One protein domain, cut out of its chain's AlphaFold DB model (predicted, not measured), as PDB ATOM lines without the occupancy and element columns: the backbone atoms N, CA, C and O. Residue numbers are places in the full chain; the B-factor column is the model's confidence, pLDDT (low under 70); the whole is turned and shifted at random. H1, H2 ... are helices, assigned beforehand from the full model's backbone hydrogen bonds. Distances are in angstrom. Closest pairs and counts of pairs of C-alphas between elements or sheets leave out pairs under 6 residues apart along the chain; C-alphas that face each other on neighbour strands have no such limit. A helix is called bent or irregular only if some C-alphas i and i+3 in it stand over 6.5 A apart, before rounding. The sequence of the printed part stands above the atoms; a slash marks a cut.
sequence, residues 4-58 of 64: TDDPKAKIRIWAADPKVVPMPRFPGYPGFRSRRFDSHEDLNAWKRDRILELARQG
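What this domain is: This is residues 4 to 58 of the 64 residues of an uncharacterized protein of Verrucomicrobia bacterium A1 (UniProt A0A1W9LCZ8). Two helices stand far from each other at the two ends of a long, thin bridge of chain: the longer one, H2, has the last part of the link bowed beside it, and the short one, H1, sits on a free arm. Residues 4 to 27, of which 9 to 16 belong to H1, stick out from the body, and residues 28 to 39 run back beside H2 to its first residue. The printed part has 55 residues with two named helices, H1 then H2, and no named strand; the class is all helix, though under half of the residues, 25 of 55, are in named elements. The whole is extended, with a radius of gyration of the C-alphas of 18.7 A, and elongated, spanning 45 by 28 by 20 A.

How they stand to each other: H2, residues 40 to 56, is the longest helix. H1, residues 9 to 16, is apart from it, with no C-alpha of the one within 8 A of the other. Residues 4 to 27 stand free: none of their C-alphas has within 10 A another that is 8 or more residues away along the chain. In H1 and H2 every O i to N i+4 pair is within hydrogen-bond range.

Where its parts are: H2 runs 24.5 A from C-alpha 40 at (63.706, 84.752, 25.189) to C-alpha 56 at (52.392, 83.346, 3.476). H1 measures 10.6 A from C-alpha 9 at (57.067, 120.417, 17.698) to C-alpha 16. Neither helix is bent.

The domain as a whole: The two C-alphas farthest apart, those of Ala 16 and Asp 38, are 47.1 A apart. Without the free stretch, the body of 31 residues spans 30 by 16 by 6 A. The link from H1 to H2, residues 17 to 39, is long, and the printed part has no cut. The mean pLDDT of the printed part is 85.3, and residue 4 alone is under 70.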
ATOM      1  N   THR A   4      62.775 121.749  14.439       68.69
ATOM      2  CA  THR A   4      63.133 120.326  14.546       68.69
ATOM      3  C   THR A   4      63.736 119.929  15.899       68.69
ATOM      4  O   THR A   4      63.676 118.758  16.256       68.69
ATOM      5  N   ASP A   5      64.294 120.887  16.646       77.94
ATOM      6  CA  ASP A   5      64.940 120.663  17.943       77.94
ATOM      7  C   ASP A   5      63.947 120.772  19.118       77.94
ATOM      8  O   ASP A   5      64.305 120.475  20.257       77.94
ATOM      9  N   ASP A   6      62.706 121.220  18.875       82.75
ATOM     10  CA  ASP A   6      61.672 121.307  19.908       82.75
ATOM     11  C   ASP A   6      60.969 119.943  20.061       82.75
ATOM     12  O   ASP A   6      60.242 119.513  19.161       82.75
ATOM     13  N   PRO A   7      61.101 119.251  21.208       77.62
ATOM     14  CA  PRO A   7      60.452 117.957  21.431       77.62
ATOM     15  C   PRO A   7      58.917 118.033  21.372       77.62
ATOM     16  O   PRO A   7      58.256 117.018  21.141       77.62
ATOM     17  N   LYS A   8      58.329 119.225  21.542       84.88
ATOM     18  CA  LYS A   8      56.881 119.470  21.438       84.88
ATOM     19  C   LYS A   8      56.437 119.875  20.030       84.88
ATOM     20  O   LYS A   8      55.234 119.998  19.799       84.88
ATOM     21  N   ALA A   9      57.360 120.042  19.081       84.50
ATOM     22  CA  ALA A   9      57.067 120.417  17.698       84.50
ATOM     23  C   ALA A   9      56.034 119.494  17.038       84.50
ATOM     24  O   ALA A   9      55.055 119.968  16.464       84.50
ATOM     25  N   LYS A  10      56.208 118.172  17.182       77.94
ATOM     26  CA  LYS A  10      55.276 117.169  16.637       77.94
ATOM     27  C   LYS A  10      53.864 117.323  17.198       77.94
ATOM     28  O   LYS A  10      52.905 117.278  16.441       77.94
ATOM     29  N   ILE A  11      53.750 117.552  18.507       82.25
ATOM     30  CA  ILE A  11      52.455 117.722  19.177       82.25
ATOM     31  C   ILE A  11      51.759 118.983  18.657       82.25
ATOM     32  O   ILE A  11      50.571 118.939  18.360       82.25
ATOM     33  N   ARG A  12      52.492 120.095  18.489       83.75
ATOM     34  CA  ARG A  12      51.925 121.340  17.940       83.75
ATOM     35  C   ARG A  12      51.479 121.193  16.486       83.75
ATOM     36  O   ARG A  12      50.429 121.720  16.146       83.75
ATOM     37  N   ILE A  13      52.228 120.465  15.652       81.50
ATOM     38  CA  ILE A  13      51.818 120.165  14.267       81.50
ATOM     39  C   ILE A  13      50.521 119.360  14.254       81.50
ATOM     40  O   ILE A  13      49.584 119.727  13.555       81.50
ATOM     41  N   TRP A  14      50.445 118.292  15.049       77.69
ATOM     42  CA  TRP A  14      49.240 117.463  15.127       77.69
ATOM     43  C   TRP A  14      48.039 118.213  15.706       77.69
ATOM     44  O   TRP A  14      46.913 117.964  15.298       77.69
ATOM     45  N   ALA A  15      48.269 119.145  16.634       82.81
ATOM     46  CA  ALA A  15      47.215 119.994  17.178       82.81
ATOM     47  C   ALA A  15      46.730 121.061  16.180       82.81
ATOM     48  O   ALA A  15      45.568 121.450  16.237       82.81
ATOM     49  N   ALA A  16      47.606 121.545  15.293       86.12
ATOM     50  CA  ALA A  16      47.269 122.554  14.290       86.12
ATOM     51  C   ALA A  16      46.434 121.992  13.125       86.12
ATOM     52  O   ALA A  16      45.636 122.728  12.553       86.12
ATOM     53  N   ASP A  17      46.590 120.704  12.803       81.62
ATOM     54  CA  ASP A  17      45.775 119.987  11.813       81.62
ATOM     55  C   ASP A  17      45.106 118.756  12.456       81.62
ATOM     56  O   ASP A  17      45.577 117.623  12.296       81.62
ATOM     57  N   PRO A  18      44.033 118.957  13.247       72.31
ATOM     58  CA  PRO A  18      43.337 117.878  13.936       72.31
ATOM     59  C   PRO A  18      42.493 117.070  12.941       72.31
ATOM     60  O   PRO A  18      41.271 117.198  12.864       72.31
ATOM     61  N   LYS A  19      43.150 116.209  12.164       77.44
ATOM     62  CA  LYS A  19      42.488 115.320  11.212       77.44
ATOM     63  C   LYS A  19      42.134 113.995  11.878       77.44
ATOM     64  O   LYS A  19      42.985 113.127  12.074       77.44
ATOM     65  N   VAL A  20      40.855 113.811  12.192       76.38
ATOM     66  CA  VAL A  20      40.329 112.503  12.600       76.38
ATOM     67  C   VAL A  20      40.118 111.666  11.341       76.38
ATOM     68  O   VAL A  20      39.209 111.926  10.556       76.38
ATOM     69  N   VAL A  21      40.982 110.675  11.128       78.12
ATOM     70  CA  VAL A  21      40.820 109.670  10.068       78.12
ATOM     71  C   VAL A  21      40.255 108.379  10.658       78.12
ATOM     72  O   VAL A  21      40.552 108.065  11.817       78.12
ATOM     73  N   PRO A  22      39.443 107.616   9.903       79.56
ATOM     74  CA  PRO A  22      39.034 106.291  10.344       79.56
ATOM     75  C   PRO A  22      40.272 105.427  10.603       79.56
ATOM     76  O   PRO A  22      41.250 105.470   9.854       79.56
ATOM     77  N   MET A  23      40.233 104.651  11.688       80.00
ATOM     78  CA  MET A  23      41.285 103.683  11.975       80.00
ATOM     79  C   MET A  23      41.253 102.605  10.883       80.00
ATOM     80  O   MET A  23      40.218 101.942  10.743       80.00
ATOM     81  N   PRO A  24      42.351 102.391  10.136       80.88
ATOM     82  CA  PRO A  24      42.391 101.343   9.134       80.88
ATOM     83  C   PRO A  24      42.162  99.984   9.796       80.88
ATOM     84  O   PRO A  24      42.698  99.681  10.867       80.88
ATOM     85  N   ARG A  25      41.352  99.148   9.154       81.19
ATOM     86  CA  ARG A  25      41.100  97.778   9.602       81.19
ATOM     87  C   ARG A  25      42.102  96.838   8.950       81.19
ATOM     88  O   ARG A  25      42.483  97.018   7.796       81.19
ATOM     89  N   PHE A  26      42.493  95.809   9.692       82.50
ATOM     90  CA  PHE A  26      43.249  94.686   9.155       82.50
ATOM     91  C   PHE A  26      42.356  93.434   9.136       82.50
ATOM     92  O   PHE A  26      42.338  92.671  10.109       82.50
ATOM     93  N   PRO A  27      41.565  93.227   8.066       72.81
ATOM     94  CA  PRO A  27      40.801  91.998   7.902       72.81
ATOM     95  C   PRO A  27      41.765  90.812   7.774       72.81
ATOM     96  O   PRO A  27      42.644  90.808   6.916       72.81
ATOM     97  N   GLY A  28      41.611  89.816   8.649       73.44
ATOM     98  CA  GLY A  28      42.487  88.639   8.693       73.44
ATOM     99  C   GLY A  28      43.642  88.722   9.694       73.44
ATOM    100  O   GLY A  28      44.507  87.852   9.667       73.44
ATOM    101  N   TYR A  29      43.665  89.716  10.593       73.56
ATOM    102  CA  TYR A  29      44.647  89.744  11.682       73.56
ATOM    103  C   TYR A  29      44.571  88.458  12.524       73.56
ATOM    104  O   TYR A  29      43.509  88.175  13.094       73.56
ATOM    105  N   PRO A  30      45.665  87.684  12.654       74.12
ATOM    106  CA  PRO A  30      45.683  86.540  13.547       74.12
ATOM    107  C   PRO A  30      45.542  87.053  14.979       74.12
ATOM    108  O   PRO A  30      46.352  87.844  15.461       74.12
ATOM    109  N   GLY A  31      44.488  86.619  15.669       79.44
ATOM    110  CA  GLY A  31      44.264  86.985  17.062       79.44
ATOM    111  C   GLY A  31      45.395  86.452  17.938       79.44
ATOM    112  O   GLY A  31      45.391  85.278  18.312       79.44
ATOM    113  N   PHE A  32      46.366  87.301  18.276       83.12
ATOM    114  CA  PHE A  32      47.430  86.933  19.203       83.12
ATOM    115  C   PHE A  32      46.846  86.776  20.603       83.12
ATOM    116  O   PHE A  32      46.500  87.749  21.272       83.12
ATOM    117  N   ARG A  33      46.727  85.528  21.053       83.25
ATOM    118  CA  ARG A  33      46.389  85.239  22.445       83.25
ATOM    119  C   ARG A  33      47.609  85.465  23.328       83.25
ATOM    120  O   ARG A  33      48.744  85.248  22.902       83.25
ATOM    121  N   SER A  34      47.356  85.862  24.573       88.44
ATOM    122  CA  SER A  34      48.400  85.915  25.593       88.44
ATOM    123  C   SER A  34      49.019  84.527  25.772       88.44
ATOM    124  O   SER A  34      48.301  83.533  25.908       88.44
ATOM    125  N   ARG A  35      50.350  84.462  25.744       90.62
ATOM    126  CA  ARG A  35      51.139  83.238  25.893       90.62
ATOM    127  C   ARG A  35      52.369  83.538  26.744       90.62
ATOM    128  O   ARG A  35      52.997  84.579  26.568       90.62
ATOM    129  N   ARG A  36      52.705  82.622  27.656       94.62
ATOM    130  CA  ARG A  36      53.968  82.641  28.406       94.62
ATOM    131  C   ARG A  36      55.035  81.847  27.651       94.62
ATOM    132  O   ARG A  36      54.700  80.899  26.940       94.62
ATOM    133  N   PHE A  37      56.284  82.261  27.809       96.31
ATOM    134  CA  PHE A  37      57.458  81.641  27.201       96.31
ATOM    135  C   PHE A  37      58.474  81.358  28.298       96.31
ATOM    136  O   PHE A  37      58.619  82.176  29.209       96.31
ATOM    137  N   ASP A  38      59.158  80.226  28.188       95.06
ATOM    138  CA  ASP A  38      60.136  79.783  29.181       95.06
ATOM    139  C   ASP A  38      61.503  80.455  28.967       95.06
ATOM    140  O   ASP A  38      62.293  80.583  29.902       95.06
ATOM    141  N   SER A  39      61.758  80.973  27.757       97.12
ATOM    142  CA  SER A  39      62.964  81.728  27.416       97.12
ATOM    143  C   SER A  39      62.721  82.842  26.384       97.12
ATOM    144  O   SER A  39      61.682  82.931  25.721       97.12
ATOM    145  N   HIS A  40      63.719  83.717  26.226       95.88
ATOM    146  CA  HIS A  40      63.706  84.752  25.189       95.88
ATOM    147  C   HIS A  40      63.843  84.167  23.773       95.88
ATOM    148  O   HIS A  40      63.296  84.715  22.813       95.88
ATOM    149  N   GLU A  41      64.549  83.045  23.643       97.69
ATOM    150  CA  GLU A  41      64.723  82.330  22.378       97.69
ATOM    151  C   GLU A  41      63.388  81.753  21.901       97.69
ATOM    152  O   GLU A  41      63.008  81.985  20.751       97.69
ATOM    153  N   ASP A  42      62.613  81.143  22.804       96.56
ATOM    154  CA  ASP A  42      61.273  80.616  22.504       96.56
ATOM    155  C   ASP A  42      60.315  81.714  22.041       96.56
ATOM    156  O   ASP A  42      59.553  81.546  21.083       96.56
ATOM    157  N   LEU A  43      60.374  82.878  22.694       95.88
ATOM    158  CA  LEU A  43      59.603  84.051  22.293       95.88
ATOM    159  C   LEU A  43      59.974  84.498  20.873       95.88
ATOM    160  O   LEU A  43      59.095  84.826  20.073       95.88
ATOM    161  N   ASN A  44      61.266  84.546  20.556       97.31
ATOM    162  CA  ASN A  44      61.733  85.009  19.254       97.31
ATOM    163  C   ASN A  44      61.433  84.003  18.139       97.31
ATOM    164  O   ASN A  44      61.022  84.425  17.055       97.31
ATOM    165  N   ALA A  45      61.550  82.702  18.407       96.50
ATOM    166  CA  ALA A  45      61.112  81.654  17.489       96.50
ATOM    167  C   ALA A  45      59.611  81.789  17.190       96.50
ATOM    168  O   ALA A  45      59.210  81.889  16.030       96.50
ATOM    169  N   TRP A  46      58.788  81.949  18.232       94.19
ATOM    170  CA  TRP A  46      57.351  82.154  18.068       94.19
ATOM    171  C   TRP A  46      57.010  83.415  17.261       94.19
ATOM    172  O   TRP A  46      56.143  83.368  16.386       94.19
ATOM    173  N   LYS A  47      57.696  84.541  17.504       93.38
ATOM    174  CA  LYS A  47      57.518  85.765  16.699       93.38
ATOM    175  C   LYS A  47      57.851  85.517  15.230       93.38
ATOM    176  O   LYS A  47      57.104  85.953  14.354       93.38
ATOM    177  N   ARG A  48      58.964  84.829  14.961       95.19
ATOM    178  CA  ARG A  48      59.419  84.532  13.600       95.19
ATOM    179  C   ARG A  48      58.385  83.701  12.849       95.19
ATOM    180  O   ARG A  48      58.031  84.059  11.728       95.19
ATOM    181  N   ASP A  49      57.842  82.671  13.487       92.81
ATOM    182  CA  ASP A  49      56.801  81.825  12.899       92.81
ATOM    183  C   ASP A  49      55.549  82.624  12.530       92.81
ATOM    184  O   ASP A  49      55.000  82.456  11.441       92.81
ATOM    185  N   ARG A  50      55.124  83.547  13.399       90.44
ATOM    186  CA  ARG A  50      53.962  84.412  13.145       90.44
ATOM    187  C   ARG A  50      54.185  85.375  11.984       90.44
ATOM    188  O   ARG A  50      53.281  85.578  11.178       90.44
ATOM    189  N   ILE A  51      55.383  85.942  11.865       90.31
ATOM    190  CA  ILE A  51      55.742  86.802  10.731       90.31
ATOM    191  C   ILE A  51      55.728  85.998   9.425       90.31
ATOM    192  O   ILE A  51      55.201  86.471   8.419       90.31
ATOM    193  N   LEU A  52      56.267  84.776   9.437       92.00
ATOM    194  CA  LEU A  52      56.264  83.901   8.265       92.00
ATOM    195  C   LEU A  52      54.845  83.494   7.857       92.00
ATOM    196  O   LEU A  52      54.535  83.456   6.670       92.00
ATOM    197  N   GLU A  53      53.976  83.217   8.824       88.12
ATOM    198  CA  GLU A  53      52.562  82.936   8.576       88.12
ATOM    199  C   GLU A  53      51.855  84.122   7.909       88.12
ATOM    200  O   GLU A  53      51.221  83.947   6.869       88.12
ATOM    201  N   LEU A  54      52.045  85.335   8.435       86.88
ATOM    202  CA  LEU A  54      51.513  86.560   7.833       86.88
ATOM    203  C   LEU A  54      52.037  86.771   6.408       86.88
ATOM    204  O   LEU A  54      51.273  87.122   5.512       86.88
ATOM    205  N   ALA A  55      53.328  86.529   6.173       89.12
ATOM    206  CA  ALA A  55      53.917  86.637   4.841       89.12
ATOM    207  C   ALA A  55      53.290  85.633   3.857       89.12
ATOM    208  O   ALA A  55      52.944  86.008   2.738       89.12
ATOM    209  N   ARG A  56      53.069  84.381   4.284       88.38
ATOM    210  CA  ARG A  56      52.392  83.346   3.476       88.38
ATOM    211  C   ARG A  56      50.943  83.706   3.151       88.38
ATOM    212  O   ARG A  56      50.466  83.364   2.077       88.38
ATOM    213  N   GLN A  57      50.260  84.418   4.044       85.44
ATOM    214  CA  GLN A  57      48.896  84.915   3.827       85.44
ATOM    215  C   GLN A  57      48.835  86.133   2.883       85.44
ATOM    216  O   GLN A  57      47.758  86.673   2.635       85.44
ATOM    217  N   GLY A  58      49.971  86.555   2.316       85.31
ATOM    218  CA  GLY A  58      50.054  87.701   1.411       85.31
ATOM    219  C   GLY A  58      50.295  89.032   2.123       85.31
ATOM    220  O   GLY A  58      50.069  90.086   1.528       85.31
TER     221      GLY A  58